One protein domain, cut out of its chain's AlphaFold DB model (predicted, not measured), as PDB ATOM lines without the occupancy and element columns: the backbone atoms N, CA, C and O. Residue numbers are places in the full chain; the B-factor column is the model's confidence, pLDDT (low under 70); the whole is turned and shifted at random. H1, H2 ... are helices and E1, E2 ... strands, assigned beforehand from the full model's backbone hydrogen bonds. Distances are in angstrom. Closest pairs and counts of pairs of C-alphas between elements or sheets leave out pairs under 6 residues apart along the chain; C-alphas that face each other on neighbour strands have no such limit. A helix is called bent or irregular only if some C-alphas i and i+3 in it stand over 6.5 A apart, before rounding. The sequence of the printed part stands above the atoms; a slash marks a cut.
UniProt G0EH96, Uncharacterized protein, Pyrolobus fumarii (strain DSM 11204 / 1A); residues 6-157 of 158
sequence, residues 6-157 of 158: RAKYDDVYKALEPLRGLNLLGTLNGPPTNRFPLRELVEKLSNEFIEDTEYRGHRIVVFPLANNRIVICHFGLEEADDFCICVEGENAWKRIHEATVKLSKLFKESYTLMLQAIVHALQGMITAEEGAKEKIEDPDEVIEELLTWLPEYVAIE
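This is residues 6 to 157 of the 158 residues of an uncharacterized protein of Pyrolobus fumarii (strain DSM 11204 / 1A) (UniProt G0EH96). One twisted wall of five strands, E2 to E6, has helix H4 crossing over one face and the short helix H2 over the opposite face. H3 and H5 pack on H4, H1 packs on both of them, and the small strand pair E1 and E7 lies at the end far from the wall. The printed part has 152 residues with five named helices and seven named strands, in the order E1 H1 E2 H2 E3 E4 E5 E6 H3 H4 H5 E7, and the class is mixed. The large sheet, in the order E2 E6 E5 E4 E3, is antiparallel; the whole is compact, with a radius of gyration of the C-alphas of 14.8 A and spans of 43 by 32 by 28 A.

In the sheet E2, residues 23 to 29, and E3, residues 51 to 55, are edge strands; E4, residues 58 to 65, E5, residues 69 to 76, and E6, residues 83 to 88, are inner strands. E3 to E6 form a meander, each strand the antiparallel neighbour of the one before. Within hydrogen-bond range are N 25 and O 86 of E2 and E6, 2.9 A, N 72 and O 85 of E5 and E6, 2.9 A, N 61 and O 73 of E4 and E5, 2.9 A, and N 53 and O 60 of E3 and E4, 3.0 A. H4, residues 111 to 124, is on the sheet at a height of 7.6 A and runs across the strands, at 70 degrees to E5 on the local plane. H2, residues 38 to 45, is on the opposite face at a height of 9.9 A, over E5 and E4. H3, residues 92 to 107, only grazes the sheet with residues 92 to 96; it touches H4 at a steep tilt of 61 degrees, opposite ways, the closest C-alphas being those of Ser 104 and Tyr 111, 5.3 A. H5, residues 139 to 149, touches H4, only just about perpendicular at 70.3 degrees, with the C-alphas of Ala 121 and Glu 145 closest at 4.7 A. H1, residues 9 to 19, touches H3 at a shallow tilt of 18 degrees, opposite ways, the C-alphas of Ala 15 and Ala 99 being closest at 5.2 A. H1 also touches H5, about perpendicular at 73 degrees, closest at the C-alphas of Leu 16 and Pro 139, 5.7 A. E1, residues 6 to 8, and E7, residues 154 to 157, are parallel, with N 7 and O 155 3.0 A apart, within hydrogen-bond range. In H2, H3 and H4 every O i to N i+4 pair is within hydrogen-bond range; in H1 5 of 7 are and in H5 4 of 7.

E1 begins at C-alpha 6 (274.607, 258.611, 233.152), and E7 ends at C-alpha 157 (269.636, 260.291, 228.836). E5 is 23.2 A long, E4 22.7 A, H3 22.6 A and H4 19.9 A; H4 begins at C-alpha 111 (272.564, 261.180, 250.017). H1 is irregular: C-alphas 15 and 18 are 7.2 A apart.

The two C-alphas farthest apart are those of Lys 44 and Glu 157, 44.4 A. The printed part has no cut. The link H4 to H5, 14 residues, is long. The mean pLDDT of the printed part is 82.2; residues 26 to 48, 77 to 80 and 128 to 133 are under 70.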
ATOM      1  N   ARG A   6     275.755 258.637 234.062       85.00
ATOM      2  CA  ARG A   6     274.607 258.611 233.152       85.00
ATOM      3  C   ARG A   6     273.460 257.840 233.783       85.00
ATOM      4  O   ARG A   6     273.652 256.698 234.210       85.00
ATOM      5  N   ALA A   7     272.287 258.456 233.835       88.12
ATOM      6  CA  ALA A   7     271.048 257.836 234.284       88.12
ATOM      7  C   ALA A   7     269.981 257.947 233.195       88.12
ATOM      8  O   ALA A   7     269.959 258.917 232.446       88.12
ATOM      9  N   LYS A   8     269.086 256.963 233.112       92.62
ATOM     10  CA  LYS A   8     267.949 257.024 232.189       92.62
ATOM     11  C   LYS A   8     266.843 257.890 232.769       92.62
ATOM     12  O   LYS A   8     266.556 257.772 233.964       92.62
ATOM     13  N   TYR A   9     266.175 258.662 231.920       91.62
ATOM     14  CA  TYR A   9     265.041 259.504 232.295       91.62
ATOM     15  C   TYR A   9     263.979 258.727 233.083       91.62
ATOM     16  O   TYR A   9     263.641 259.091 234.207       91.62
ATOM     17  N   ASP A  10     263.558 257.574 232.559       94.25
ATOM     18  CA  ASP A  10     262.579 256.681 233.196       94.25
ATOM     19  C   ASP A  10     262.955 256.255 234.625       94.25
ATOM     20  O   ASP A  10     262.083 256.008 235.465       94.25
ATOM     21  N   ASP A  11     264.251 256.099 234.904       95.19
ATOM     22  CA  ASP A  11     264.731 255.688 236.222       95.19
ATOM     23  C   ASP A  11     264.713 256.868 237.202       95.19
ATOM     24  O   ASP A  11     264.365 256.684 238.372       95.19
ATOM     25  N   VAL A  12     265.015 258.078 236.719       94.06
ATOM     26  CA  VAL A  12     264.899 259.324 237.492       94.06
ATOM     27  C   VAL A  12     263.429 259.622 237.794       94.06
ATOM     28  O   VAL A  12     263.082 259.857 238.951       94.06
ATOM     29  N   TYR A  13     262.544 259.477 236.806       95.88
ATOM     30  CA  TYR A  13     261.097 259.612 236.977       95.88
ATOM     31  C   TYR A  13     260.562 258.692 238.079       95.88
ATOM     32  O   TYR A  13     259.961 259.137 239.056       95.88
ATOM     33  N   LYS A  14     260.868 257.390 238.005       96.50
ATOM     34  CA  LYS A  14     260.466 256.407 239.034       96.50
ATOM     35  C   LYS A  14     261.090 256.681 240.402       96.50
ATOM     36  O   LYS A  14     260.543 256.262 241.433       96.50
ATOM     37  N   ALA A  15     262.260 257.317 240.433       96.62
ATOM     38  CA  ALA A  15     262.888 257.729 241.674       96.62
ATOM     39  C   ALA A  15     262.123 258.875 242.342       96.62
ATOM     40  O   ALA A  15     261.954 258.827 243.561       96.62
ATOM     41  N   LEU A  16     261.608 259.823 241.556       96.88
ATOM     42  CA  LEU A  16     260.861 260.999 242.011       96.88
ATOM     43  C   LEU A  16     259.348 260.778 242.151       96.88
ATOM     44  O   LEU A  16     258.696 261.544 242.850       96.88
ATOM     45  N   GLU A  17     258.797 259.691 241.605       96.88
ATOM     46  CA  GLU A  17     257.393 259.271 241.769       96.88
ATOM     47  C   GLU A  17     256.847 259.396 243.212       96.88
ATOM     48  O   GLU A  17     255.710 259.847 243.385       96.88
ATOM     49  N   PRO A  18     257.613 259.078 244.285       97.44
ATOM     50  CA  PRO A  18     257.154 259.291 245.651       97.44
ATOM     51  C   PRO A  18     256.801 260.740 245.979       97.44
ATOM     52  O   PRO A  18     256.136 260.936 246.983       97.44
ATOM     53  N   LEU A  19     257.199 261.751 245.211       96.38
ATOM     54  CA  LEU A  19     256.875 263.157 245.477       96.38
ATOM     55  C   LEU A  19     255.475 263.560 244.980       96.38
ATOM     56  O   LEU A  19     254.906 264.521 245.496       96.38
ATOM     57  N   ARG A  20     254.864 262.797 244.059       96.06
ATOM     58  CA  ARG A  20     253.567 263.144 243.449       96.06
ATOM     59  C   ARG A  20     252.458 263.368 244.482       96.06
ATOM     60  O   ARG A  20     252.081 262.466 245.226       96.06
ATOM     61  N   GLY A  21     251.841 264.537 244.484       93.81
ATOM     62  CA  GLY A  21     250.729 264.894 245.362       93.81
ATOM     63  C   GLY A  21     251.154 265.460 246.714       93.81
ATOM     64  O   GLY A  21     250.290 265.665 247.568       93.81
ATOM     65  N   LEU A  22     252.450 265.708 246.927       94.50
ATOM     66  CA  LEU A  22     252.887 266.659 247.948       94.50
ATOM     67  C   LEU A  22     252.472 268.073 247.526       94.50
ATOM     68  O   LEU A  22     252.488 268.400 246.340       94.50
ATOM     69  N   ASN A  23     252.092 268.892 248.505       91.25
ATOM     70  CA  ASN A  23     251.784 270.302 248.299       91.25
ATOM     71  C   ASN A  23     252.926 271.146 248.861       91.25
ATOM     72  O   ASN A  23     253.340 270.961 250.005       91.25
ATOM     73  N   LEU A  24     253.396 272.092 248.071       89.56
ATOM     74  CA  LEU A  24     254.390 273.086 248.414       89.56
ATOM     75  C   LEU A  24     253.624 274.347 248.812       89.56
ATOM     76  O   LEU A  24     252.895 274.925 248.012       89.56
ATOM     77  N   LEU A  25     253.704 274.712 250.089       80.69
ATOM     78  CA  LEU A  25     252.845 275.735 250.698       80.69
ATOM     79  C   LEU A  25     253.469 277.135 250.719       80.69
ATOM     80  O   LEU A  25     252.947 278.029 251.387       80.69
ATOM     81  N   GLY A  26     254.600 277.304 250.044       69.12
ATOM     82  CA  GLY A  26     255.345 278.550 250.000       69.12
ATOM     83  C   GLY A  26     256.786 278.391 250.468       69.12
ATOM     84  O   GLY A  26     257.157 277.436 251.162       69.12
ATOM     85  N   THR A  27     257.585 279.375 250.073       63.62
ATOM     86  CA  THR A  27     258.978 279.528 250.468       63.62
ATOM     87  C   THR A  27     259.109 280.774 251.335       63.62
ATOM     88  O   THR A  27     258.583 281.839 251.010       63.62
ATOM     89  N   LEU A  28     259.806 280.651 252.460       59.72
ATOM     90  CA  LEU A  28     260.353 281.806 253.154       59.72
ATOM     91  C   LEU A  28     261.766 282.005 252.619       59.72
ATOM     92  O   LEU A  28     262.728 281.445 253.145       59.72
ATOM     93  N   ASN A  29     261.874 282.806 251.560       54.03
ATOM     94  CA  ASN A  29     263.159 283.310 251.101       54.03
ATOM     95  C   ASN A  29     263.602 284.402 252.082       54.03
ATOM     96  O   ASN A  29     262.967 285.456 252.196       54.03
ATOM     97  N   GLY A  30     264.666 284.138 252.834       46.97
ATOM     98  CA  GLY A  30     265.296 285.165 253.650       46.97
ATOM     99  C   GLY A  30     266.167 286.073 252.776       46.97
ATOM    100  O   GLY A  30     266.717 285.616 251.776       46.97
ATOM    101  N   PRO A  31     266.361 287.359 253.124       38.75
ATOM    102  CA  PRO A  31     267.548 288.057 252.643       38.75
ATOM    103  C   PRO A  31     268.798 287.255 253.057       38.75
ATOM    104  O   PRO A  31     268.768 286.651 254.135       38.75
ATOM    105  N   PRO A  32     269.891 287.283 252.267       42.94
ATOM    106  CA  PRO A  32     271.141 286.608 252.609       42.94
ATOM    107  C   PRO A  32     271.486 286.908 254.069       42.94
ATOM    108  O   PRO A  32     271.425 288.075 254.467       42.94
ATOM    109  N   THR A  33     271.747 285.847 254.839       45.09
ATOM    110  CA  THR A  33     271.915 285.668 256.307       45.09
ATOM    111  C   THR A  33     272.377 286.828 257.189       45.09
ATOM    112  O   THR A  33     272.228 286.775 258.406       45.09
ATOM    113  N   ASN A  34     272.849 287.934 256.635       42.34
ATOM    114  CA  ASN A  34     273.200 289.150 257.354       42.34
ATOM    115  C   ASN A  34     272.017 289.830 258.079       42.34
ATOM    116  O   ASN A  34     272.259 290.764 258.842       42.34
ATOM    117  N   ARG A  35     270.747 289.449 257.836       41.84
ATOM    118  CA  ARG A  35     269.574 290.139 258.432       41.84
ATOM    119  C   ARG A  35     268.567 289.268 259.188       41.84
ATOM    120  O   ARG A  35     267.801 289.830 259.967       41.84
ATOM    121  N   PHE A  36     268.568 287.946 259.024       47.72
ATOM    122  CA  PHE A  36     267.725 287.052 259.823       47.72
ATOM    123  C   PHE A  36     268.544 285.818 260.215       47.72
ATOM    124  O   PHE A  36     268.943 285.066 259.328       47.72
ATOM    125  N   PRO A  37     268.840 285.598 261.509       58.00
ATOM    126  CA  PRO A  37     269.692 284.501 261.946       58.00
ATOM    127  C   PRO A  37     268.867 283.211 261.998       58.00
ATOM    128  O   PRO A  37     268.574 282.665 263.059       58.00
ATOM    129  N   LEU A  38     268.443 282.752 260.822       63.00
ATOM    130  CA  LEU A  38     267.586 281.588 260.617       63.00
ATOM    131  C   LEU A  38     268.239 280.331 261.217       63.00
ATOM    132  O   LEU A  38     267.577 279.553 261.902       63.00
ATOM    133  N   ARG A  39     269.569 280.237 261.098       63.47
ATOM    134  CA  ARG A  39     270.408 279.256 261.794       63.47
ATOM    135  C   ARG A  39     270.322 279.354 263.319       63.47
ATOM    136  O   ARG A  39     270.047 278.348 263.960       63.47
ATOM    137  N   GLU A  40     270.520 280.533 263.916       63.38
ATOM    138  CA  GLU A  40     270.427 280.681 265.381       63.38
ATOM    139  C   GLU A  40     269.012 280.392 265.890       63.38
ATOM    140  O   GLU A  40     268.838 279.905 267.006       63.38
ATOM    141  N   LEU A  41     267.990 280.726 265.097       63.88
ATOM    142  CA  LEU A  41     266.600 280.425 265.408       63.88
ATOM    143  C   LEU A  41     266.377 278.910 265.414       63.88
ATOM    144  O   LEU A  41     265.835 278.385 266.379       63.88
ATOM    145  N   VAL A  42     266.855 278.205 264.390       65.81
ATOM    146  CA  VAL A  42     266.788 276.742 264.298       65.81
ATOM    147  C   VAL A  42     267.572 276.061 265.423       65.81
ATOM    148  O   VAL A  42     267.033 275.164 266.065       65.81
ATOM    149  N   GLU A  43     268.777 276.533 265.745       65.88
ATOM    150  CA  GLU A  43     269.579 276.035 266.873       65.88
ATOM    151  C   GLU A  43     268.908 276.301 268.236       65.88
ATOM    152  O   GLU A  43     269.044 275.505 269.160       65.88
ATOM    153  N   LYS A  44     268.126 277.381 268.377       62.62
ATOM    154  CA  LYS A  44     267.317 277.650 269.585       62.62
ATOM    155  C   LYS A  44     266.037 276.812 269.655       62.62
ATOM    156  O   LYS A  44     265.536 276.572 270.752       62.62
ATOM    157  N   LEU A  45     265.500 276.387 268.512       64.06
ATOM    158  CA  LEU A  45     264.288 275.566 268.396       64.06
ATOM    159  C   LEU A  45     264.588 274.050 268.415       64.06
ATOM    160  O   LEU A  45     263.661 273.242 268.391       64.06
ATOM    161  N   SER A  46     265.864 273.653 268.490       56.84
ATOM    162  CA  SER A  46     266.394 272.327 268.129       56.84
ATOM    163  C   SER A  46     266.074 271.152 269.068       56.84
ATOM    164  O   SER A  46     266.794 270.155 269.047       56.84
ATOM    165  N   ASN A  47     265.038 271.218 269.903       58.59
ATOM    166  CA  ASN A  47     264.704 270.087 270.781       58.59
ATOM    167  C   ASN A  47     263.871 268.997 270.079       58.59
ATOM    168  O   ASN A  47     263.825 267.875 270.572       58.59
ATOM    169  N   GLU A  48     263.248 269.293 268.931       67.19
ATOM    170  CA  GLU A  48     262.406 268.349 268.178       67.19
ATOM    171  C   GLU A  48     262.598 268.526 266.657       67.19
ATOM    172  O   GLU A  48     261.808 269.190 265.986       67.19
ATOM    173  N   PHE A  49     263.666 267.950 266.099       70.81
ATOM    174  CA  PHE A  49     263.891 267.882 264.648       70.81
ATOM    175  C   PHE A  49     263.795 266.435 264.143       70.81
ATOM    176  O   PHE A  49     264.011 265.485 264.894       70.81
ATOM    177  N   ILE A  50     263.439 266.270 262.866       78.06
ATOM    178  CA  ILE A  50     263.357 264.965 262.195       78.06
ATOM    179  C   ILE A  50     264.721 264.559 261.624       78.06
ATOM    180  O   ILE A  50     265.110 263.401 261.741       78.06
ATOM    181  N   GLU A  51     265.424 265.500 260.992       82.94
ATOM    182  CA  GLU A  51     266.708 265.276 260.320       82.94
ATOM    183  C   GLU A  51     267.593 266.520 260.447       82.94
ATOM    184  O   GLU A  51     267.087 267.645 260.429       82.94
ATOM    185  N   ASP A  52     268.901 266.297 260.555       85.00
ATOM    186  CA  ASP A  52     269.940 267.324 260.552       85.00
ATOM    187  C   ASP A  52     271.175 266.767 259.832       85.00
ATOM    188  O   ASP A  52     271.879 265.898 260.354       85.00
ATOM    189  N   THR A  53     271.404 267.215 258.597       83.25
ATOM    190  CA  THR A  53     272.484 266.710 257.742       83.25
ATOM    191  C   THR A  53     273.310 267.847 257.162       83.25
ATOM    192  O   THR A  53     272.777 268.894 256.801       83.25
ATOM    193  N   GLU A  54     274.620 267.631 257.050       81.69
ATOM    194  CA  GLU A  54     275.576 268.604 256.527       81.69
ATOM    195  C   GLU A  54     276.460 267.963 255.450       81.69
ATOM    196  O   GLU A  54     276.953 266.842 255.613       81.69
ATOM    197  N   TYR A  55     276.673 268.673 254.341       75.00
ATOM    198  CA  TYR A  55     277.587 268.270 253.277       75.00
ATOM    199  C   TYR A  55     278.127 269.484 252.521       75.00
ATOM    200  O   TYR A  55     277.362 270.346 252.110       75.00
ATOM    201  N   ARG A  56     279.453 269.526 252.315       70.00
ATOM    202  CA  ARG A  56     280.171 270.530 251.498       70.00
ATOM    203  C   ARG A  56     279.668 271.969 251.664       70.00
ATOM    204  O   ARG A  56     279.357 272.634 250.688       70.00
ATOM    205  N   GLY A  57     279.602 272.447 252.902       73.88
ATOM    206  CA  GLY A  57     279.210 273.831 253.139       73.88
ATOM    207  C   GLY A  57     277.699 274.070 253.070       73.88
ATOM    208  O   GLY A  57     277.295 275.221 253.045       73.88
ATOM    209  N   HIS A  58     276.866 273.028 253.080       80.06
ATOM    210  CA  HIS A  58     275.413 273.144 253.183       80.06
ATOM    211  C   HIS A  58     274.886 272.311 254.344       80.06
ATOM    212  O   HIS A  58     275.371 271.203 254.581       80.06
ATOM    213  N   ARG A  59     273.869 272.815 255.044       84.69
ATOM    214  CA  ARG A  59     273.158 272.091 256.103       84.69
ATOM    215  C   ARG A  59     271.660 272.103 255.832       84.69
ATOM    216  O   ARG A  59     271.104 273.145 255.505       84.69
ATOM    217  N   ILE A  60     271.011 270.954 255.983       87.56
ATOM    218  CA  ILE A  60     269.564 270.799 255.833       87.56
ATOM    219  C   ILE A  60     268.996 270.290 257.151       87.56
ATOM    220  O   ILE A  60     269.424 269.252 257.656       87.56
ATOM    221  N   VAL A  61     268.020 271.019 257.688       87.50
ATOM    222  CA  VAL A  61     267.338 270.681 258.942       87.50
ATOM    223  C   VAL A  61     265.840 270.595 258.692       87.50
ATOM    224  O   VAL A  61     265.263 271.464 258.040       87.50
ATOM    225  N   VAL A  62     265.201 269.549 259.212       88.69
ATOM    226  CA  VAL A  62     263.784 269.265 258.953       88.69
ATOM    227  C   VAL A  62     262.993 269.250 260.248       88.69
ATOM    228  O   VAL A  62     263.314 268.508 261.175       88.69
ATOM    229  N   PHE A  63     261.912 270.024 260.287       87.62
ATOM    230  CA  PHE A  63     261.027 270.145 261.440       87.62
ATOM    231  C   PHE A  63     259.643 269.571 261.144       87.62
ATOM    232  O   PHE A  63     259.075 269.866 260.086       87.62
ATOM    233  N   PRO A  64     259.059 268.798 262.074       86.62
ATOM    234  CA  PRO A  64     257.661 268.424 261.984       86.62
ATOM    235  C   PRO A  64     256.780 269.630 262.327       86.62
ATOM    236  O   PRO A  64     257.049 270.371 263.270       86.62
ATOM    237  N   LEU A  65     255.678 269.788 261.601       82.69
ATOM    238  CA  LEU A  65     254.578 270.679 261.953       82.69
ATOM    239  C   LEU A  65     253.270 269.881 262.071       82.69
ATOM    240  O   LEU A  65     253.152 268.737 261.627       82.69
ATOM    241  N   ALA A  66     252.246 270.502 262.658       81.25
ATOM    242  CA  ALA A  66     250.903 269.926 262.696       81.25
ATOM    243  C   ALA A  66     250.314 269.738 261.281       81.25
ATOM    244  O   ALA A  66     250.694 270.428 260.335       81.25
ATOM    245  N   ASN A  67     249.314 268.855 261.159       83.06
ATOM    246  CA  ASN A  67     248.550 268.606 259.926       83.06
ATOM    247  C   ASN A  67     249.377 268.039 258.755       83.06
ATOM    248  O   ASN A  67     249.199 268.469 257.620       83.06
ATOM    249  N   ASN A  68     250.255 267.061 259.012       88.06
ATOM    250  CA  ASN A  68     251.095 266.422 257.984       88.06
ATOM    251  C   ASN A  68     251.995 267.412 257.228       88.06
ATOM    252  O   ASN A  68     252.236 267.262 256.028       88.06
ATOM    253  N   ARG A  69     252.471 268.442 257.928       88.38
ATOM    254  CA  ARG A  69     253.377 269.443 257.376       88.38
ATOM    255  C   ARG A  69     254.778 269.233 257.907       88.38
ATOM    256  O   ARG A  69     254.962 268.819 259.049       88.38
ATOM    257  N   ILE A  70     255.754 269.567 257.083       91.06
ATOM    258  CA  ILE A  70     257.147 269.690 257.488       91.06
ATOM    259  C   ILE A  70     257.695 271.019 256.989       91.06
ATOM    260  O   ILE A  70     257.263 271.530 255.954       91.06
ATOM    261  N   VAL A  71     258.660 271.559 257.721       89.00
ATOM    262  CA  VAL A  71     259.488 272.671 257.252       89.00
ATOM    263  C   VAL A  71     260.883 272.136 257.021       89.00
ATOM    264  O   VAL A  71     261.455 271.505 257.909       89.00
ATOM    265  N   ILE A  72     261.411 272.378 255.830       90.56
ATOM    266  CA  ILE A  72     262.782 272.041 255.466       90.56
ATOM    267  C   ILE A  72     263.542 273.355 255.381       90.56
ATOM    268  O   ILE A  72     263.199 274.213 254.569       90.56
ATOM    269  N   CYS A  73     264.545 273.512 256.234       87.06
ATOM    270  CA  CYS A  73     265.444 274.654 256.241       87.06
ATOM    271  C   CYS A  73     266.754 274.254 255.566       87.06
ATOM    272  O   CYS A  73     267.393 273.296 256.003       87.06
ATOM    273  N   HIS A  74     267.150 274.994 254.537       87.31
ATOM    274  CA  HIS A  74     268.448 274.884 253.888       87.31
ATOM    275  C   HIS A  74     269.325 276.065 254.316       87.31
ATOM    276  O   HIS A  74     268.853 277.202 254.359       87.31
ATOM    277  N   PHE A  75     270.586 275.778 254.638       81.50
ATOM    278  CA  PHE A  75     271.579 276.760 255.055       81.50
ATOM    279  C   PHE A  75     272.839 276.625 254.212       81.50
ATOM    280  O   PHE A  75     273.456 275.556 254.207       81.50
ATOM    281  N   GLY A  76     273.261 277.713 253.576       75.62
ATOM    282  CA  GLY A  76     274.601 277.823 253.020       75.62
ATOM    283  C   GLY A  76     275.584 278.277 254.106       75.62
ATOM    284  O   GLY A  76     275.421 279.309 254.753       75.62
ATOM    285  N   LEU A  77     276.611 277.472 254.364       67.81
ATOM    286  CA  LEU A  77     277.672 277.761 255.335       67.81
ATOM    287  C   LEU A  77     278.729 278.709 254.756       67.81
ATOM    288  O   LEU A  77     279.368 279.432 255.519       67.81
ATOM    289  N   GLU A  78     278.910 278.700 253.433       66.88
ATOM    290  CA  GLU A  78     279.886 279.537 252.717       66.88
ATOM    291  C   GLU A  78     279.222 280.580 251.799       66.88
ATOM    292  O   GLU A  78     279.742 281.687 251.657       66.88
ATOM    293  N   GLU A  79     278.049 280.269 251.238       62.75
ATOM    294  CA  GLU A  79     277.250 281.169 250.397       62.75
ATOM    295  C   GLU A  79     275.912 281.491 251.064       62.75
ATOM    296  O   GLU A  79     275.372 280.689 251.819       62.75
ATOM    297  N   ALA A  80     275.364 282.680 250.812       61.00
ATOM    298  CA  ALA A  80     274.132 283.119 251.456       61.00
ATOM    299  C   ALA A  80     272.896 282.631 250.684       61.00
ATOM    300  O   ALA A  80     272.199 283.420 250.046       61.00
ATOM    301  N   ASP A  81     272.668 281.326 250.757       71.44
ATOM    302  CA  ASP A  81     271.607 280.590 250.066       71.44
ATOM    303  C   ASP A  81     270.652 279.936 251.081       71.44
ATOM    304  O   ASP A  81     270.428 278.726 251.116       71.44
ATOM    305  N   ASP A  82     270.146 280.759 251.996       78.75
ATOM    306  CA  ASP A  82     269.301 280.313 253.098       78.75
ATOM    307  C   ASP A  82     267.823 280.465 252.748       78.75
ATOM    308  O   ASP A  82     267.332 281.571 252.493       78.75
ATOM    309  N   PHE A  83     267.084 279.363 252.820       81.81
ATOM    310  CA  PHE A  83     265.644 279.362 252.592       81.81
ATOM    311  C   PHE A  83     264.938 278.281 253.406       81.81
ATOM    312  O   PHE A  83     265.540 277.314 253.884       81.81
ATOM    313  N   CYS A  84     263.623 278.440 253.546       85.38
ATOM    314  CA  CYS A  84     262.761 277.402 254.093       85.38
ATOM    315  C   CYS A  84     261.615 277.100 253.141       85.38
ATOM    316  O   CYS A  84     260.891 278.013 252.748       85.38
ATOM    317  N   ILE A  85     261.378 275.819 252.878       87.75
ATOM    318  CA  ILE A  85     260.173 275.359 252.183       87.75
ATOM    319  C   ILE A  85     259.241 274.648 253.159       87.75
ATOM    320  O   ILE A  85     259.677 273.891 254.033       87.75
ATOM    321  N   CYS A  86     257.942 274.896 253.013       88.38
ATOM    322  CA  CYS A  86     256.905 274.182 253.748       88.38
ATOM    323  C   CYS A  86     256.245 273.156 252.826       88.38
ATOM    324  O   CYS A  86     255.691 273.519 251.787       88.38
ATOM    325  N   VAL A  87     256.283 271.884 253.219       91.19
ATOM    326  CA  VAL A  87     255.720 270.774 252.441       91.19
ATOM    327  C   VAL A  87     254.590 270.122 253.231       91.19
ATOM    328  O   VAL A  87     254.760 269.765 254.396       91.19
ATOM    329  N   GLU A  88     253.435 269.948 252.597       91.88
ATOM    330  CA  GLU A  88     252.241 269.311 253.151       91.88
ATOM    331  C   GLU A  88     251.917 268.021 252.401       91.88
ATOM    332  O   GLU A  88     251.700 268.008 251.187       91.88
ATOM    333  N   GLY A  89     251.824 266.923 253.143       93.38
ATOM    334  CA  GLY A  89     251.413 265.641 252.600       93.38
ATOM    335  C   GLY A  89     251.623 264.504 253.585       93.38
ATOM    336  O   GLY A  89     252.477 264.559 254.471       93.38
ATOM    337  N   GLU A  90     250.840 263.440 253.428       92.94
ATOM    338  CA  GLU A  90     251.004 262.247 254.253       92.94
ATOM    339  C   GLU A  90     252.426 261.691 254.098       92.94
ATOM    340  O   GLU A  90     252.894 261.458 252.981       92.94
ATOM    341  N   ASN A  91     253.115 261.498 255.226       92.88
ATOM    342  CA  ASN A  91     254.498 261.026 255.270       92.88
ATOM    343  C   ASN A  91     255.470 261.858 254.402       92.88
ATOM    344  O   ASN A  91     256.415 261.293 253.852       92.88
ATOM    345  N   ALA A  92     255.260 263.179 254.281       93.12
ATOM    346  CA  ALA A  92     256.040 264.061 253.404       93.12
ATOM    347  C   ALA A  92     257.559 263.832 253.495       93.12
ATOM    348  O   ALA A  92     258.203 263.577 252.480       93.12
ATOM    349  N   TRP A  93     258.119 263.814 254.711       94.62
ATOM    350  CA  TRP A  93     259.558 263.601 254.886       94.62
ATOM    351  C   TRP A  93     260.017 262.225 254.406       94.62
ATOM    352  O   TRP A  93     261.000 262.113 253.683       94.62
ATOM    353  N   LYS A  94     259.277 261.167 254.754       95.56
ATOM    354  CA  LYS A  94     259.605 259.800 254.333       95.56
ATOM    355  C   LYS A  94     259.643 259.685 252.809       95.56
ATOM    356  O   LYS A  94     260.515 259.018 252.267       95.56
ATOM    357  N   ARG A  95     258.720 260.354 252.119       96.88
ATOM    358  CA  ARG A  95     258.623 260.356 250.655       96.88
ATOM    359  C   ARG A  95     259.810 261.076 250.005       96.88
ATOM    360  O   ARG A  95     260.401 260.537 249.072       96.88
ATOM    361  N   ILE A  96     260.209 262.228 250.552       96.56
ATOM    362  CA  ILE A  96     261.422 262.957 250.138       96.56
ATOM    363  C   ILE A  96     262.676 262.113 250.391       96.56
ATOM    364  O   ILE A  96     263.523 261.967 249.508       96.56
ATOM    365  N   HIS A  97     262.770 261.488 251.565       96.00
ATOM    366  CA  HIS A  97     263.863 260.588 251.916       96.00
ATOM    367  C   HIS A  97     263.957 259.397 250.950       96.00
ATOM    368  O   HIS A  97     265.035 259.088 250.447       96.00
ATOM    369  N   GLU A  98     262.836 258.743 250.635       97.75
ATOM    370  CA  GLU A  98     262.791 257.627 249.685       97.75
ATOM    371  C   GLU A  98     263.263 258.038 248.285       97.75
ATOM    372  O   GLU A  98     264.067 257.319 247.686       97.75
ATOM    373  N   ALA A  99     262.811 259.190 247.779       97.25
ATOM    374  CA  ALA A  99     263.272 259.729 246.499       97.25
ATOM    375  C   ALA A  99     264.787 259.995 246.519       97.25
ATOM    376  O   ALA A  99     265.518 259.534 245.640       97.25
ATOM    377  N   THR A 100     265.280 260.615 247.590       96.69
ATOM    378  CA  THR A 100     266.709 260.897 247.794       96.69
ATOM    379  C   THR A 100     267.557 259.620 247.818       96.69
ATOM    380  O   THR A 100     268.608 259.531 247.178       96.69
ATOM    381  N   VAL A 101     267.106 258.579 248.525       96.56
ATOM    382  CA  VAL A 101     267.806 257.285 248.581       96.56
ATOM    383  C   VAL A 101     267.848 256.617 247.205       96.56
ATOM    384  O   VAL A 101     268.848 255.987 246.858       96.56
ATOM    385  N   LYS A 102     266.783 256.731 246.406       96.94
ATOM    386  CA  LYS A 102     266.767 256.185 245.043       96.94
ATOM    387  C   LYS A 102     267.725 256.946 244.126       96.94
ATOM    388  O   LYS A 102     268.532 256.297 243.461       96.94
ATOM    389  N   LEU A 103     267.705 258.280 244.150       94.94
ATOM    390  CA  LEU A 103     268.614 259.103 243.346       94.94
ATOM    391  C   LEU A 103     270.081 258.907 243.731       94.94
ATOM    392  O   LEU A 103     270.915 258.714 242.855       94.94
ATOM    393  N   SER A 104     270.403 258.857 245.026       94.25
ATOM    394  CA  SER A 104     271.790 258.643 245.479       94.25
ATOM    395  C   SER A 104     272.361 257.308 244.997       94.25
ATOM    396  O   SER A 104     273.525 257.230 244.613       94.25
ATOM    397  N   LYS A 105     271.535 256.258 244.916       94.12
ATOM    398  CA  LYS A 105     271.934 254.975 244.318       94.12
ATOM    399  C   LYS A 105     272.062 255.047 242.800       94.12
ATOM    400  O   LYS A 105     273.010 254.480 242.262       94.12
ATOM    401  N   LEU A 106     271.118 255.710 242.131       93.75
ATOM    402  CA  LEU A 106     271.092 255.846 240.675       93.75
ATOM    403  C   LEU A 106     272.321 256.612 240.176       93.75
ATOM    404  O   LEU A 106     273.051 256.123 239.316       93.75
ATOM    405  N   PHE A 107     272.597 257.755 240.798       91.06
ATOM    406  CA  PHE A 107     273.732 258.606 240.473       91.06
ATOM    407  C   PHE A 107     275.026 258.195 241.180       91.06
ATOM    408  O   PHE A 107     276.065 258.766 240.900       91.06
ATOM    409  N   LYS A 108     275.010 257.195 242.072       90.12
ATOM    410  CA  LYS A 108     276.181 256.789 242.881       90.12
ATOM    411  C   LYS A 108     276.820 257.966 243.627       90.12
ATOM    412  O   LYS A 108     278.037 258.020 243.796       90.12
ATOM    413  N   GLU A 109     275.975 258.880 244.083       89.94
ATOM    414  CA  GLU A 109     276.353 260.110 244.762       89.94
ATOM    415  C   GLU A 109     275.909 260.109 246.221       89.94
ATOM    416  O   GLU A 109     275.145 259.250 246.668       89.94
ATOM    417  N   SER A 110     276.415 261.070 246.994       90.62
ATOM    418  CA  SER A 110     276.042 261.174 248.405       90.62
ATOM    419  C   SER A 110     274.546 261.469 248.581       90.62
ATOM    420  O   SER A 110     273.942 262.210 247.804       90.62
ATOM    421  N   TYR A 111     273.954 260.909 249.641       91.69
ATOM    422  CA  TYR A 111     272.564 261.180 250.017       91.69
ATOM    423  C   TYR A 111     272.304 262.684 250.157       91.69
ATOM    424  O   TYR A 111     271.345 263.189 249.588       91.69
ATOM    425  N   THR A 112     273.178 263.406 250.859       89.94
ATOM    426  CA  THR A 112     272.983 264.831 251.142       89.94
ATOM    427  C   THR A 112     273.061 265.697 249.885       89.94
ATOM    428  O   THR A 112     272.269 266.622 249.762       89.94
ATOM    429  N   LEU A 113     273.927 265.364 248.917       89.50
ATOM    430  CA  LEU A 113     273.971 266.062 247.626       89.50
ATOM    431  C   LEU A 113     272.657 265.896 246.849       89.50
ATOM    432  O   LEU A 113     272.128 266.857 246.300       89.50
ATOM    433  N   MET A 114     272.102 264.683 246.831       93.69
ATOM    434  CA  MET A 114     270.813 264.438 246.176       93.69
ATOM    435  C   MET A 114     269.650 265.073 246.935       93.69
ATOM    436  O   MET A 114     268.708 265.552 246.313       93.69
ATOM    437  N   LEU A 115     269.719 265.108 248.270       94.31
ATOM    438  CA  LEU A 115     268.723 265.787 249.093       94.31
ATOM    439  C   LEU A 115     268.728 267.283 248.794       94.31
ATOM    440  O   LEU A 115     267.666 267.864 248.614       94.31
ATOM    441  N   GLN A 116     269.916 267.887 248.720       90.94
ATOM    442  CA  GLN A 116     270.094 269.289 248.361       90.94
ATOM    443  C   GLN A 116     269.475 269.578 246.995       90.94
ATOM    444  O   GLN A 116     268.644 270.475 246.900       90.94
ATOM    445  N   ALA A 117     269.804 268.781 245.975       92.38
ATOM    446  CA  ALA A 117     269.253 268.959 244.636       92.38
ATOM    447  C   ALA A 117     267.715 268.841 244.617       92.38
ATOM    448  O   ALA A 117     267.051 269.669 244.003       92.38
ATOM    449  N   ILE A 118     267.131 267.878 245.346       95.00
ATOM    450  CA  ILE A 118     265.669 267.766 245.491       95.00
ATOM    451  C   ILE A 118     265.086 268.992 246.202       95.00
ATOM    452  O   ILE A 118     264.091 269.537 245.745       95.00
ATOM    453  N   VAL A 119     265.658 269.422 247.327       93.06
ATOM    454  CA  VAL A 119     265.126 270.547 248.119       93.06
ATOM    455  C   VAL A 119     265.162 271.850 247.322       93.06
ATOM    456  O   VAL A 119     264.202 272.615 247.377       93.06
ATOM    457  N   HIS A 120     266.221 272.062 246.545       91.38
ATOM    458  CA  HIS A 120     266.329 273.166 245.598       91.38
ATOM    459  C   HIS A 120     265.325 273.063 244.453       91.38
ATOM    460  O   HIS A 120     264.651 274.042 244.156       91.38
ATOM    461  N   ALA A 121     265.133 271.873 243.881       92.50
ATOM    462  CA  ALA A 121     264.111 271.667 242.857       92.50
ATOM    463  C   ALA A 121     262.705 272.005 243.382       92.50
ATOM    464  O   ALA A 121     261.955 272.749 242.759       92.50
ATOM    465  N   LEU A 122     262.374 271.532 244.589       92.69
ATOM    466  CA  LEU A 122     261.114 271.859 245.255       92.69
ATOM    467  C   LEU A 122     260.984 273.357 245.565       92.69
ATOM    468  O   LEU A 122     259.874 273.876 245.565       92.69
ATOM    469  N   GLN A 123     262.087 274.050 245.858       89.50
ATOM    470  CA  GLN A 123     262.086 275.497 246.064       89.50
ATOM    471  C   GLN A 123     261.849 276.256 244.752       89.50
ATOM    472  O   GLN A 123     261.046 277.189 244.759       89.50
ATOM    473  N   GLY A 124     262.465 275.825 243.648       87.19
ATOM    474  CA  GLY A 124     262.284 276.400 242.310       87.19
ATOM    475  C   GLY A 124     260.850 276.283 241.791       87.19
ATOM    476  O   GLY A 124     260.329 277.222 241.195       87.19
ATOM    477  N   MET A 125     260.162 275.186 242.130       87.12
ATOM    478  CA  MET A 125     258.746 274.988 241.788       87.12
ATOM    479  C   MET A 125     257.790 275.960 242.496       87.12
ATOM    480  O   MET A 125     256.657 276.134 242.052       87.12
ATOM    481  N   ILE A 126     258.185 276.568 243.619       84.56
ATOM    482  CA  ILE A 126     257.300 277.460 244.373       84.56
ATOM    483  C   ILE A 126     257.242 278.816 243.673       84.56
ATOM    484  O   ILE A 126     258.180 279.615 243.735       84.56
ATOM    485  N   THR A 127     256.100 279.116 243.059       70.44
ATOM    486  CA  THR A 127     255.850 280.428 242.465       70.44
ATOM    487  C   THR A 127     255.820 281.517 243.547       70.44
ATOM    488  O   THR A 127     255.345 281.321 244.666       70.44
ATOM    489  N   ALA A 128     256.357 282.701 243.235       57.66
ATOM    490  CA  ALA A 128     256.482 283.815 244.185       57.66
ATOM    491  C   ALA A 128     255.145 284.516 244.523       57.66
ATOM    492  O   ALA A 128     255.148 285.575 245.155       57.66
ATOM    493  N   GLU A 129     254.007 283.971 244.088       56.69
ATOM    494  CA  GLU A 129     252.695 284.539 244.387       56.69
ATOM    495  C   GLU A 129     252.303 284.213 245.838       56.69
ATOM    496  O   GLU A 129     252.261 283.056 246.259       56.69
ATOM    497  N   GLU A 130     252.039 285.249 246.643       49.97
ATOM    498  CA  GLU A 130     251.688 285.095 248.059       49.97
ATOM    499  C   GLU A 130     250.483 284.157 248.238       49.97
ATOM    500  O   GLU A 130     249.359 284.463 247.838       49.97
ATOM    501  N   GLY A 131     250.715 283.015 248.892       50.88
ATOM    502  CA  GLY A 131     249.684 282.014 249.170       50.88
ATOM    503  C   GLY A 131     249.522 280.931 248.101       50.88
ATOM    504  O   GLY A 131     248.601 280.118 248.235       50.88
ATOM    505  N   ALA A 132     250.396 280.886 247.089       59.22
ATOM    506  CA  ALA A 132     250.435 279.801 246.118       59.22
ATOM    507  C   ALA A 132     250.673 278.457 246.820       59.22
ATOM    508  O   ALA A 132     251.600 278.281 247.616       59.22
ATOM    509  N   LYS A 133     249.770 277.515 246.549       67.56
ATOM    510  CA  LYS A 133     249.932 276.108 246.897       67.56
ATOM    511  C   LYS A 133     250.187 275.365 245.606       67.56
ATOM    512  O   LYS A 133     249.244 275.145 244.852       67.56
ATOM    513  N   GLU A 134     251.429 274.969 245.392       84.25
ATOM    514  CA  GLU A 134     251.791 274.184 244.219       84.25
ATOM    515  C   GLU A 134     251.733 272.712 244.587       84.25
ATOM    516  O   GLU A 134     252.322 272.272 245.575       84.25
ATOM    517  N   LYS A 135     250.964 271.935 243.837       90.44
ATOM    518  CA  LYS A 135     250.866 270.497 244.048       90.44
ATOM    519  C   LYS A 135     251.674 269.820 242.961       90.44
ATOM    520  O   LYS A 135     251.406 270.054 241.796       90.44
ATOM    521  N   ILE A 136     252.584 268.934 243.354       92.56
ATOM    522  CA  ILE A 136     253.369 268.143 242.401       92.56
ATOM    523  C   ILE A 136     252.416 267.162 241.713       92.56
ATOM    524  O   ILE A 136     252.061 266.132 242.298       92.56
ATOM    525  N   GLU A 137     251.933 267.483 240.517       91.31
ATOM    526  CA  GLU A 137     251.025 266.602 239.771       91.31
ATOM    527  C   GLU A 137     251.814 265.567 238.969       91.31
ATOM    528  O   GLU A 137     251.462 264.378 238.968       91.31
ATOM    529  N   ASP A 138     252.940 265.998 238.404       92.19
ATOM    530  CA  ASP A 138     253.845 265.174 237.614       92.19
ATOM    531  C   ASP A 138     255.290 265.278 238.137       92.19
ATOM    532  O   ASP A 138     255.807 266.383 238.291       92.19
ATOM    533  N   PRO A 139     255.978 264.153 238.424       92.44
ATOM    534  CA  PRO A 139     257.410 264.156 238.709       92.44
ATOM    535  C   PRO A 139     258.275 264.862 237.658       92.44
ATOM    536  O   PRO A 139     259.356 265.319 238.024       92.44
ATOM    537  N   ASP A 140     257.817 264.974 236.406       92.31
ATOM    538  CA  ASP A 140     258.508 265.728 235.348       92.31
ATOM    539  C   ASP A 140     258.797 267.179 235.761       92.31
ATOM    540  O   ASP A 140     259.911 267.657 235.560       92.31
ATOM    541  N   GLU A 141     257.859 267.835 236.452       91.44
ATOM    542  CA  GLU A 141     258.028 269.208 236.960       91.44
ATOM    543  C   GLU A 141     259.226 269.309 237.917       91.44
ATOM    544  O   GLU A 141     259.972 270.286 237.922       91.44
ATOM    545  N   VAL A 142     259.450 268.259 238.715       92.62
ATOM    546  CA  VAL A 142     260.593 268.187 239.630       92.62
ATOM    547  C   VAL A 142     261.881 267.901 238.860       92.62
ATOM    548  O   VAL A 142     262.928 268.407 239.249       92.62
ATOM    549  N   ILE A 143     261.840 267.083 237.799       92.88
ATOM    550  CA  ILE A 143     263.023 266.755 236.982       92.88
ATOM    551  C   ILE A 143     263.567 268.007 236.297       92.88
ATOM    552  O   ILE A 143     264.783 268.211 236.310       92.88
ATOM    553  N   GLU A 144     262.686 268.830 235.727       90.12
ATOM    554  CA  GLU A 144     263.060 270.075 235.047       90.12
ATOM    555  C   GLU A 144     263.866 270.995 235.970       90.12
ATOM    556  O   GLU A 144     264.953 271.447 235.604       90.12
ATOM    557  N   GLU A 145     263.397 271.185 237.204       90.81
ATOM    558  CA  GLU A 145     264.112 271.975 238.204       90.81
ATOM    559  C   GLU A 145     265.368 271.255 238.722       90.81
ATOM    560  O   GLU A 145     266.435 271.857 238.845       90.81
ATOM    561  N   LEU A 146     265.290 269.942 238.974       91.69
ATOM    562  CA  LEU A 146     266.393 269.127 239.501       91.69
ATOM    563  C   LEU A 146     267.639 269.186 238.613       91.69
ATOM    564  O   LEU A 146     268.752 269.254 239.136       91.69
ATOM    565  N   LEU A 147     267.466 269.172 237.290       89.00
ATOM    566  CA  LEU A 147     268.561 269.238 236.319       89.00
ATOM    567  C   LEU A 147     269.454 270.471 236.505       89.00
ATOM    568  O   LEU A 147     270.659 270.379 236.286       89.00
ATOM    569  N   THR A 148     268.886 271.589 236.957       87.81
ATOM    570  CA  THR A 148     269.619 272.839 237.219       87.81
ATOM    571  C   THR A 148     270.567 272.719 238.414       87.81
ATOM    572  O   THR A 148     271.580 273.415 238.478       87.81
ATOM    573  N   TRP A 149     270.259 271.820 239.349       88.69
ATOM    574  CA  TRP A 149     270.969 271.675 240.624       88.69
ATOM    575  C   TRP A 149     271.861 270.434 240.691       88.69
ATOM    576  O   TRP A 149     272.624 270.265 241.648       88.69
ATOM    577  N   LEU A 150     271.783 269.551 239.694       87.12
ATOM    578  CA  LEU A 150     272.686 268.414 239.588       87.12
ATOM    579  C   LEU A 150     274.091 268.874 239.162       87.12
ATOM    580  O   LEU A 150     274.237 269.810 238.376       87.12
ATOM    581  N   PRO A 151     275.158 268.211 239.643       81.88
ATOM    582  CA  PRO A 151     276.510 268.513 239.190       81.88
ATOM    583  C   PRO A 151     276.674 268.321 237.677       81.88
ATOM    584  O   PRO A 151     276.168 267.350 237.126       81.88
ATOM    585  N   GLU A 152     277.502 269.151 237.032       81.75
ATOM    586  CA  GLU A 152     277.737 269.126 235.571       81.75
ATOM    587  C   GLU A 152     278.196 267.767 235.006       81.75
ATOM    588  O   GLU A 152     278.096 267.518 233.808       81.75
ATOM    589  N   TYR A 153     278.740 266.881 235.845       79.69
ATOM    590  CA  TYR A 153     279.183 265.542 235.438       79.69
ATOM    591  C   TYR A 153     278.070 264.484 235.482       79.69
ATOM    592  O   TYR A 153     278.341 263.310 235.210       79.69
ATOM    593  N   VAL A 154     276.851 264.866 235.866       83.00
ATOM    594  CA  VAL A 154     275.659 264.020 235.859       83.00
ATOM    595  C   VAL A 154     274.840 264.333 234.607       83.00
ATOM    596  O   VAL A 154     274.469 265.477 234.373       83.00
ATOM    597  N   ALA A 155     274.527 263.304 233.824       81.88
ATOM    598  CA  ALA A 155     273.709 263.399 232.622       81.88
ATOM    599  C   ALA A 155     272.479 262.489 232.729       81.88
ATOM    600  O   ALA A 155     272.578 261.330 233.152       81.88
ATOM    601  N   ILE A 156     271.323 263.009 232.315       83.69
ATOM    602  CA  ILE A 156     270.096 262.233 232.127       83.69
ATOM    603  C   ILE A 156     269.926 261.988 230.625       83.69
ATOM    604  O   ILE A 156     269.925 262.933 229.840       83.69
ATOM    605  N   GLU A 157     269.832 260.722 230.226       85.75
ATOM    606  CA  GLU A 157     269.636 260.291 228.836       85.75
ATOM    607  C   GLU A 157     268.183 259.842 228.609       85.75
ATOM    608  O   GLU A 157     267.558 259.309 229.532       85.75
TER     609      GLU A 157